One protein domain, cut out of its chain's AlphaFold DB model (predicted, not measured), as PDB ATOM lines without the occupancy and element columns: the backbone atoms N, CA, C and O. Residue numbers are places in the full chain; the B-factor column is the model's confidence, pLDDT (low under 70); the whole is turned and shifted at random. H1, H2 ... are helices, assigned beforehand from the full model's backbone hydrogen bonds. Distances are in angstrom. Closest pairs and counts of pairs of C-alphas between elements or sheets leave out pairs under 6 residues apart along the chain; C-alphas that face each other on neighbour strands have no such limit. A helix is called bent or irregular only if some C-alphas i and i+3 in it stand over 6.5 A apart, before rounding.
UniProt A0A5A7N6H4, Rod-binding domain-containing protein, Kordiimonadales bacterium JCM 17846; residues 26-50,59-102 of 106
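This is residues 26 to 50 and 59 to 102 of the 106 residues of the protein "Rod-binding domain-containing protein" of Kordiimonadales bacterium JCM 17846 (UniProt A0A5A7N6H4). A long, thin, open chain of three helices: H3 packs on residues 27 to 35 of H1 and runs on past them to one end of the model, while the bent helix H2 reaches toward the other end, where residues 59 to 73 stick out. The printed part has 69 residues with three named helices, in the order H1, H2, H3, and no named strand; its class is all helix. It is only just extended, close to loose, with a radius of gyration of the C-alphas of 16.9 A, and its outline is a rod spanning 61 by 21 by 15 A.

Start at H1, residues 26 to 48, the longest helix. With its residues 27 to 35 alone it touches H3, residues 85 to 101; look at Ala 31 and Ala 86, whose C-alphas are the closest at 4.5 A. The two run opposite ways at a shallow tilt of 34 degrees, only just short of steep. Next look at H2, residues 60 to 79, by its hydrogen bonds assigned as one helix but bent: C-alphas 68 and 71 are 6.5 A apart. Its arms H2a, residues 60 to 68, and H2b, residues 71 to 79, stand at a steep tilt of 38 degrees. H2b and H1 are near each other, with 5 pairs of C-alphas within 10 A; H2a is apart from both H1 and H3, and H2b is apart from H3. In H1, H2a, H2b and H3 every O i to N i+4 pair is within hydrogen-bond range.

Find C-alpha 26 at (-34.399, 16.426, -15.923); from there H1 runs 33.1 A to C-alpha 48 at (-13.376, 0.687, -36.000). H2a measures 12.6 A and H2b 12.1 A. H3 runs 24.5 A and ends at C-alpha 101, (-48.942, 19.727, -19.348).

The C-alphas of Gly 59 and Thr 102 are the two farthest apart, at 60.7 A. Residues 51 to 58, in the link from H1 to H2, are not printed, and C-alphas 50 and 59 are 13.9 A apart across this cut; the link from H2 to H3 is tight. Confidence is low, with pLDDT under 70, at residues 47 to 50, 70, 74 to 82 and 97 to 102.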
ATOM      1  N   LYS A  26     -34.234  17.838 -15.553       84.00
ATOM      2  CA  LYS A  26     -34.399  16.426 -15.923       84.00
ATOM      3  C   LYS A  26     -34.343  16.265 -17.432       84.00
ATOM      4  O   LYS A  26     -33.583  15.430 -17.915       84.00
ATOM      5  N   ALA A  27     -35.088  17.082 -18.176       83.69
ATOM      6  CA  ALA A  27     -35.039  17.069 -19.638       83.69
ATOM      7  C   ALA A  27     -33.631  17.409 -20.157       83.69
ATOM      8  O   ALA A  27     -33.145  16.784 -21.098       83.69
ATOM      9  N   TRP A  28     -32.944  18.351 -19.505       85.75
ATOM     10  CA  TRP A  28     -31.562  18.703 -19.824       85.75
ATOM     11  C   TRP A  28     -30.574  17.575 -19.506       85.75
ATOM     12  O   TRP A  28     -29.656  17.318 -20.282       85.75
ATOM     13  N   GLY A  29     -30.765  16.872 -18.385       85.69
ATOM     14  CA  GLY A  29     -29.997  15.675 -18.042       85.69
ATOM     15  C   GLY A  29     -30.116  14.595 -19.116       85.69
ATOM     16  O   GLY A  29     -29.106  14.168 -19.664       85.69
ATOM     17  N   VAL A  30     -31.350  14.250 -19.499       88.25
ATOM     18  CA  VAL A  30     -31.629  13.246 -20.540       88.25
ATOM     19  C   VAL A  30     -31.012  13.633 -21.887       88.25
ATOM     20  O   VAL A  30     -30.446  12.784 -22.573       88.25
ATOM     21  N   ALA A  31     -31.078  14.912 -22.266       87.25
ATOM     22  CA  ALA A  31     -30.499  15.381 -23.521       87.25
ATOM     23  C   ALA A  31     -28.962  15.270 -23.547       87.25
ATOM     24  O   ALA A  31     -28.387  14.875 -24.564       87.25
ATOM     25  N   LYS A  32     -28.294  15.556 -22.422       86.19
ATOM     26  CA  LYS A  32     -26.842  15.362 -22.276       86.19
ATOM     27  C   LYS A  32     -26.447  13.886 -22.281       86.19
ATOM     28  O   LYS A  32     -25.461  13.532 -22.920       86.19
ATOM     29  N   ASP A  33     -27.222  13.032 -21.618       87.31
ATOM     30  CA  ASP A  33     -26.982  11.585 -21.614       87.31
ATOM     31  C   ASP A  33     -27.110  11.002 -23.031       87.31
ATOM     32  O   ASP A  33     -26.298  10.174 -23.448       87.31
ATOM     33  N   PHE A  34     -28.077  11.489 -23.815       89.62
ATOM     34  CA  PHE A  34     -28.219  11.123 -25.222       89.62
ATOM     35  C   PHE A  34     -27.003  11.540 -26.062       89.62
ATOM     36  O   PHE A  34     -26.465  10.720 -26.810       89.62
ATOM     37  N   GLU A  35     -26.544  12.791 -25.929       84.44
ATOM     38  CA  GLU A  35     -25.349  13.269 -26.638       84.44
ATOM     39  C   GLU A  35     -24.111  12.439 -26.262       84.44
ATOM     40  O   GLU A  35     -23.354  12.042 -27.148       84.44
ATOM     41  N   ALA A  36     -23.946  12.079 -24.986       85.44
ATOM     42  CA  ALA A  36     -22.846  11.233 -24.529       85.44
ATOM     43  C   ALA A  36     -22.860   9.830 -25.169       85.44
ATOM     44  O   ALA A  36     -21.817   9.349 -25.619       85.44
ATOM     45  N   LEU A  37     -24.029   9.185 -25.263       87.94
ATOM     46  CA  LEU A  37     -24.171   7.885 -25.933       87.94
ATOM     47  C   LEU A  37     -23.829   7.980 -27.422       87.94
ATOM     48  O   LEU A  37     -23.101   7.138 -27.953       87.94
ATOM     49  N   MET A  38     -24.314   9.026 -28.091       88.31
ATOM     50  CA  MET A  38     -24.034   9.253 -29.504       88.31
ATOM     51  C   MET A  38     -22.544   9.516 -29.750       88.31
ATOM     52  O   MET A  38     -21.975   8.960 -30.688       88.31
ATOM     53  N   MET A  39     -21.888  10.296 -28.886       84.12
ATOM     54  CA  MET A  39     -20.437  10.491 -28.948       84.12
ATOM     55  C   MET A  39     -19.683   9.176 -28.744       84.12
ATOM     56  O   MET A  39     -18.735   8.916 -29.479       84.12
ATOM     57  N   GLY A  40     -20.123   8.322 -27.816       83.50
ATOM     58  CA  GLY A  40     -19.566   6.976 -27.647       83.50
ATOM     59  C   GLY A  40     -19.606   6.172 -28.948       83.50
ATOM     60  O   GLY A  40     -18.583   5.652 -29.381       83.50
ATOM     61  N   GLN A  41     -20.752   6.172 -29.633       84.81
ATOM     62  CA  GLN A  41     -20.913   5.495 -30.924       84.81
ATOM     63  C   GLN A  41     -20.054   6.108 -32.042       84.81
ATOM     64  O   GLN A  41     -19.520   5.379 -32.877       84.81
ATOM     65  N   MET A  42     -19.873   7.433 -32.069       83.94
ATOM     66  CA  MET A  42     -18.965   8.075 -33.030       83.94
ATOM     67  C   MET A  42     -17.509   7.692 -32.774       83.94
ATOM     68  O   MET A  42     -16.778   7.384 -33.712       83.94
ATOM     69  N   VAL A  43     -17.089   7.688 -31.510       80.81
ATOM     70  CA  VAL A  43     -15.731   7.316 -31.105       80.81
ATOM     71  C   VAL A  43     -15.462   5.844 -31.419       80.81
ATOM     72  O   VAL A  43     -14.410   5.522 -31.966       80.81
ATOM     73  N   GLU A  44     -16.421   4.952 -31.162       78.38
ATOM     74  CA  GLU A  44     -16.345   3.546 -31.574       78.38
ATOM     75  C   GLU A  44     -16.170   3.405 -33.091       78.38
ATOM     76  O   GLU A  44     -15.296   2.659 -33.531       78.38
ATOM     77  N   GLN A  45     -16.914   4.167 -33.897       79.31
ATOM     78  CA  GLN A  45     -16.744   4.173 -35.355       79.31
ATOM     79  C   GLN A  45     -15.385   4.737 -35.794       79.31
ATOM     80  O   GLN A  45     -14.778   4.203 -36.722       79.31
ATOM     81  N   MET A  46     -14.859   5.759 -35.110       74.75
ATOM     82  CA  MET A  46     -13.501   6.260 -35.354       74.75
ATOM     83  C   MET A  46     -12.441   5.192 -35.056       74.75
ATOM     84  O   MET A  46     -11.470   5.092 -35.799       74.75
ATOM     85  N   PHE A  47     -12.620   4.380 -34.009       69.56
ATOM     86  CA  PHE A  47     -11.703   3.284 -33.683       69.56
ATOM     87  C   PHE A  47     -11.878   2.054 -34.581       69.56
ATOM     88  O   PHE A  47     -10.879   1.419 -34.906       69.56
ATOM     89  N   SER A  48     -13.100   1.744 -35.016       67.25
ATOM     90  CA  SER A  48     -13.376   0.687 -36.000       67.25
ATOM     91  C   SER A  48     -12.814   1.036 -37.381       67.25
ATOM     92  O   SER A  48     -12.296   0.168 -38.074       67.25
ATOM     93  N   GLY A  49     -12.814   2.318 -37.758       62.94
ATOM     94  CA  GLY A  49     -12.125   2.794 -38.961       62.94
ATOM     95  C   GLY A  49     -10.595   2.680 -38.899       62.94
ATOM     96  O   GLY A  49      -9.935   2.888 -39.913       62.94
ATOM     97  N   LEU A  50     -10.023   2.351 -37.733       63.47
ATOM     98  CA  LEU A  50      -8.592   2.097 -37.539       63.47
ATOM     99  C   LEU A  50      -8.242   0.600 -37.586       63.47
ATOM    100  O   LEU A  50      -7.159   0.222 -37.121       63.47
ATOM    101  N   GLY A  59       0.530  -4.915 -32.761       73.12
ATOM    102  CA  GLY A  59       1.570  -5.407 -31.846       73.12
ATOM    103  C   GLY A  59       1.338  -5.044 -30.368       73.12
ATOM    104  O   GLY A  59       0.677  -4.061 -30.042       73.12
ATOM    105  N   TYR A  60       1.930  -5.809 -29.439       70.62
ATOM    106  CA  TYR A  60       1.792  -5.584 -27.984       70.62
ATOM    107  C   TYR A  60       2.192  -4.157 -27.553       70.62
ATOM    108  O   TYR A  60       1.558  -3.568 -26.680       70.62
ATOM    109  N   GLY A  61       3.196  -3.566 -28.215       73.25
ATOM    110  CA  GLY A  61       3.610  -2.179 -27.979       73.25
ATOM    111  C   GLY A  61       2.556  -1.143 -28.386       73.25
ATOM    112  O   GLY A  61       2.358  -0.164 -27.672       73.25
ATOM    113  N   GLU A  62       1.817  -1.387 -29.470       73.56
ATOM    114  CA  GLU A  62       0.718  -0.515 -29.891       73.56
ATOM    115  C   GLU A  62      -0.456  -0.597 -28.910       73.56
ATOM    116  O   GLU A  62      -1.046   0.424 -28.567       73.56
ATOM    117  N   LYS A  63      -0.755  -1.791 -28.382       70.44
ATOM    118  CA  LYS A  63      -1.801  -1.969 -27.360       70.44
ATOM    119  C   LYS A  63      -1.488  -1.199 -26.075       70.44
ATOM    120  O   LYS A  63      -2.371  -0.537 -25.535       70.44
ATOM    121  N   MET A  64      -0.234  -1.232 -25.624       75.38
ATOM    122  CA  MET A  64       0.215  -0.468 -24.453       75.38
ATOM    123  C   MET A  64       0.185   1.047 -24.713       75.38
ATOM    124  O   MET A  64      -0.300   1.799 -23.871       75.38
ATOM    125  N   ALA A  65       0.625   1.499 -25.893       73.12
ATOM    126  CA  ALA A  65       0.581   2.913 -26.273       73.12
ATOM    127  C   ALA A  65      -0.858   3.442 -26.386       73.12
ATOM    128  O   ALA A  65      -1.157   4.517 -25.869       73.12
ATOM    129  N   ARG A  66      -1.770   2.665 -26.987       72.19
ATOM    130  CA  ARG A  66      -3.203   2.986 -27.031       72.19
ATOM    131  C   ARG A  66      -3.791   3.072 -25.625       72.19
ATOM    132  O   ARG A  66      -4.525   4.011 -25.367       72.19
ATOM    133  N   GLY A  67      -3.435   2.163 -24.713       74.06
ATOM    134  CA  GLY A  67      -3.880   2.214 -23.314       74.06
ATOM    135  C   GLY A  67      -3.360   3.428 -22.533       74.06
ATOM    136  O   GLY A  67      -4.095   3.996 -21.734       74.06
ATOM    137  N   MET A  68      -2.121   3.865 -22.779       79.38
ATOM    138  CA  MET A  68      -1.569   5.070 -22.140       79.38
ATOM    139  C   MET A  68      -2.126   6.375 -22.726       79.38
ATOM    140  O   MET A  68      -2.197   7.383 -22.027       79.38
ATOM    141  N   LEU A  69      -2.491   6.379 -24.011       75.62
ATOM    142  CA  LEU A  69      -2.989   7.565 -24.714       75.62
ATOM    143  C   LEU A  69      -4.521   7.660 -24.737       75.62
ATOM    144  O   LEU A  69      -5.054   8.741 -24.985       75.62
ATOM    145  N   SER A  70      -5.237   6.572 -24.454       69.38
ATOM    146  CA  SER A  70      -6.702   6.536 -24.452       69.38
ATOM    147  C   SER A  70      -7.305   7.390 -23.343       69.38
ATOM    148  O   SER A  70      -8.295   8.071 -23.581       69.38
ATOM    149  N   GLU A  71      -6.701   7.406 -22.155       74.56
ATOM    150  CA  GLU A  71      -7.160   8.207 -21.015       74.56
ATOM    151  C   GLU A  71      -7.081   9.726 -21.283       74.56
ATOM    152  O   GLU A  71      -8.104  10.410 -21.162       74.56
ATOM    153  N   PRO A  72      -5.930  10.294 -21.706       74.31
ATOM    154  CA  PRO A  72      -5.849  11.714 -22.043       74.31
ATOM    155  C   PRO A  72      -6.663  12.080 -23.292       74.31
ATOM    156  O   PRO A  72      -7.241  13.166 -23.325       74.31
ATOM    157  N   LEU A  73      -6.769  11.189 -24.286       70.75
ATOM    158  CA  LEU A  73      -7.622  11.413 -25.457       70.75
ATOM    159  C   LEU A  73      -9.109  11.416 -25.076       70.75
ATOM    160  O   LEU A  73      -9.841  12.316 -25.474       70.75
ATOM    161  N   GLY A  74      -9.543  10.470 -24.242       61.03
ATOM    162  CA  GLY A  74     -10.903  10.415 -23.705       61.03
ATOM    163  C   GLY A  74     -11.245  11.650 -22.872       61.03
ATOM    164  O   GLY A  74     -12.330  12.208 -23.014       61.03
ATOM    165  N   LYS A  75     -10.293  12.143 -22.071       67.88
ATOM    166  CA  LYS A  75     -10.443  13.394 -21.315       67.88
ATOM    167  C   LYS A  75     -10.519  14.624 -22.223       67.88
ATOM    168  O   LYS A  75     -11.287  15.538 -21.935       67.88
ATOM    169  N   ALA A  76      -9.751  14.661 -23.312       65.88
ATOM    170  CA  ALA A  76      -9.821  15.741 -24.295       65.88
ATOM    171  C   ALA A  76     -11.163  15.737 -25.047       65.88
ATOM    172  O   ALA A  76     -11.779  16.789 -25.199       65.88
ATOM    173  N   LEU A  77     -11.651  14.555 -25.436       61.41
ATOM    174  CA  LEU A  77     -12.944  14.382 -26.101       61.41
ATOM    175  C   LEU A  77     -14.113  14.762 -25.184       61.41
ATOM    176  O   LEU A  77     -14.996  15.503 -25.610       61.41
ATOM    177  N   SER A  78     -14.092  14.354 -23.911       59.38
ATOM    178  CA  SER A  78     -15.137  14.738 -22.951       59.38
ATOM    179  C   SER A  78     -15.118  16.231 -22.614       59.38
ATOM    180  O   SER A  78     -16.173  16.842 -22.466       59.38
ATOM    181  N   SER A  79     -13.930  16.842 -22.547       62.00
ATOM    182  CA  SER A  79     -13.778  18.280 -22.286       62.00
ATOM    183  C   SER A  79     -14.177  19.145 -23.483       62.00
ATOM    184  O   SER A  79     -14.535  20.304 -23.302       62.00
ATOM    185  N   SER A  80     -14.124  18.597 -24.702       61.84
ATOM    186  CA  SER A  80     -14.567  19.280 -25.926       61.84
ATOM    187  C   SER A  80     -16.087  19.308 -26.110       61.84
ATOM    188  O   SER A  80     -16.565  19.894 -27.076       61.84
ATOM    189  N   GLY A  81     -16.841  18.679 -25.201       61.91
ATOM    190  CA  GLY A  81     -18.287  18.512 -25.291       61.91
ATOM    191  C   GLY A  81     -19.040  19.811 -25.574       61.91
ATOM    192  O   GLY A  81     -19.238  20.634 -24.683       61.91
ATOM    193  N   THR A  82     -19.467  19.970 -26.827       63.56
ATOM    194  CA  THR A  82     -20.807  20.420 -27.243       63.56
ATOM    195  C   THR A  82     -20.888  20.327 -28.770       63.56
ATOM    196  O   THR A  82     -20.484  21.239 -29.486       63.56
ATOM    197  N   LEU A  83     -21.425  19.214 -29.289       76.50
ATOM    198  CA  LEU A  83     -21.817  19.120 -30.704       76.50
ATOM    199  C   LEU A  83     -23.139  19.871 -30.961       76.50
ATOM    200  O   LEU A  83     -23.581  19.973 -32.103       76.50
ATOM    201  N   GLY A  84     -23.777  20.385 -29.900       80.56
ATOM    202  CA  GLY A  84     -25.080  21.054 -29.946       80.56
ATOM    203  C   GLY A  84     -26.251  20.070 -29.996       80.56
ATOM    204  O   GLY A  84     -27.405  20.477 -30.135       80.56
ATOM    205  N   ILE A  85     -25.979  18.769 -29.861       84.88
ATOM    206  CA  ILE A  85     -26.991  17.719 -29.990       84.88
ATOM    207  C   ILE A  85     -27.893  17.721 -28.757       84.88
ATOM    208  O   ILE A  85     -29.112  17.646 -28.903       84.88
ATOM    209  N   ALA A  86     -27.330  17.906 -27.559       86.19
ATOM    210  CA  ALA A  86     -28.129  18.042 -26.345       86.19
ATOM    211  C   ALA A  86     -29.084  19.247 -26.409       86.19
ATOM    212  O   ALA A  86     -30.211  19.153 -25.943       86.19
ATOM    213  N   GLU A  87     -28.697  20.362 -27.032       85.19
ATOM    214  CA  GLU A  87     -29.574  21.534 -27.172       85.19
ATOM    215  C   GLU A  87     -30.741  21.276 -28.135       85.19
ATOM    216  O   GLU A  87     -31.890  21.626 -27.841       85.19
ATOM    217  N   ALA A  88     -30.472  20.605 -29.259       87.44
ATOM    218  CA  ALA A  88     -31.506  20.204 -30.209       87.44
ATOM    219  C   ALA A  88     -32.511  19.233 -29.569       87.44
ATOM    220  O   ALA A  88     -33.716  19.474 -29.619       87.44
ATOM    221  N   ILE A  89     -32.010  18.194 -28.894       87.62
ATOM    222  CA  ILE A  89     -32.837  17.190 -28.216       87.62
ATOM    223  C   ILE A  89     -33.596  17.798 -27.036       87.62
ATOM    224  O   ILE A  89     -34.764  17.487 -26.829       87.62
ATOM    225  N   TYR A  90     -32.982  18.714 -26.287       86.69
ATOM    226  CA  TYR A  90     -33.653  19.424 -25.205       86.69
ATOM    227  C   TYR A  90     -34.841  20.252 -25.705       86.69
ATOM    228  O   TYR A  90     -35.900  20.226 -25.081       86.69
ATOM    229  N   ARG A  91     -34.708  20.957 -26.836       86.00
ATOM    230  CA  ARG A  91     -35.829  21.684 -27.461       86.00
ATOM    231  C   ARG A  91     -36.975  20.747 -27.842       86.00
ATOM    232  O   ARG A  91     -38.129  21.077 -27.577       86.00
ATOM    233  N   ASP A  92     -36.665  19.576 -28.389       85.44
ATOM    234  CA  ASP A  92     -37.686  18.592 -28.760       85.44
ATOM    235  C   ASP A  92     -38.373  18.011 -27.513       85.44
ATOM    236  O   ASP A  92     -39.600  18.010 -27.411       85.44
ATOM    237  N   ILE A  93     -37.590  17.589 -26.515       84.38
ATOM    238  CA  ILE A  93     -38.087  17.015 -25.260       84.38
ATOM    239  C   ILE A  93     -38.906  18.043 -24.461       84.38
ATOM    240  O   ILE A  93     -39.990  17.728 -23.969       84.38
ATOM    241  N   SER A  94     -38.424  19.280 -24.334       81.19
ATOM    242  CA  SER A  94     -39.144  20.349 -23.629       81.19
ATOM    243  C   SER A  94     -40.441  20.738 -24.342       81.19
ATOM    244  O   SER A  94     -41.451  20.952 -23.671       81.19
ATOM    245  N   GLY A  95     -40.461  20.738 -25.681       79.56
ATOM    246  CA  GLY A  95     -41.685  20.901 -26.469       79.56
ATOM    247  C   GLY A  95     -42.708  19.793 -26.201       79.56
ATOM    248  O   GLY A  95     -43.897  20.067 -26.029       79.56
ATOM    249  N   ILE A  96     -42.243  18.546 -26.071       77.06
ATOM    250  CA  ILE A  96     -43.086  17.400 -25.708       77.06
ATOM    251  C   ILE A  96     -43.677  17.584 -24.300       77.06
ATOM    252  O   ILE A  96     -44.893  17.474 -24.136       77.06
ATOM    253  N   TYR A  97     -42.874  17.932 -23.289       69.50
ATOM    254  CA  TYR A  97     -43.371  18.128 -21.917       69.50
ATOM    255  C   TYR A  97     -44.389  19.271 -21.796       69.50
ATOM    256  O   TYR A  97     -45.382  19.134 -21.081       69.50
ATOM    257  N   GLN A  98     -44.193  20.370 -22.530       67.12
ATOM    258  CA  GLN A  98     -45.146  21.487 -22.563       67.12
ATOM    259  C   GLN A  98     -46.492  21.087 -23.191       67.12
ATOM    260  O   GLN A  98     -47.549  21.523 -22.725       67.12
ATOM    261  N   SER A  99     -46.470  20.214 -24.206       67.19
ATOM    262  CA  SER A  99     -47.690  19.701 -24.845       67.19
ATOM    263  C   SER A  99     -48.508  18.772 -23.938       67.19
ATOM    264  O   SER A  99     -49.734  18.805 -23.973       67.19
ATOM    265  N   TYR A 100     -47.855  17.985 -23.075       60.09
ATOM    266  CA  TYR A 100     -48.556  17.095 -22.142       60.09
ATOM    267  C   TYR A 100     -49.099  17.825 -20.907       60.09
ATOM    268  O   TYR A 100     -50.114  17.403 -20.355       60.09
ATOM    269  N   GLY A 101     -48.468  18.924 -20.481       60.41
ATOM    270  CA  GLY A 101     -48.942  19.727 -19.348       60.41
ATOM    271  C   GLY A 101     -50.243  20.488 -19.623       60.41
ATOM    272  O   GLY A 101     -51.014  20.722 -18.707       60.41
ATOM    273  N   THR A 102     -50.528  20.827 -20.881       59.09
ATOM    274  CA  THR A 102     -51.693  21.645 -21.273       59.09
ATOM    275  C   THR A 102     -52.974  20.846 -21.533       59.09
ATOM    276  O   THR A 102     -54.038  21.440 -21.688       59.09
TER     277      THR A 102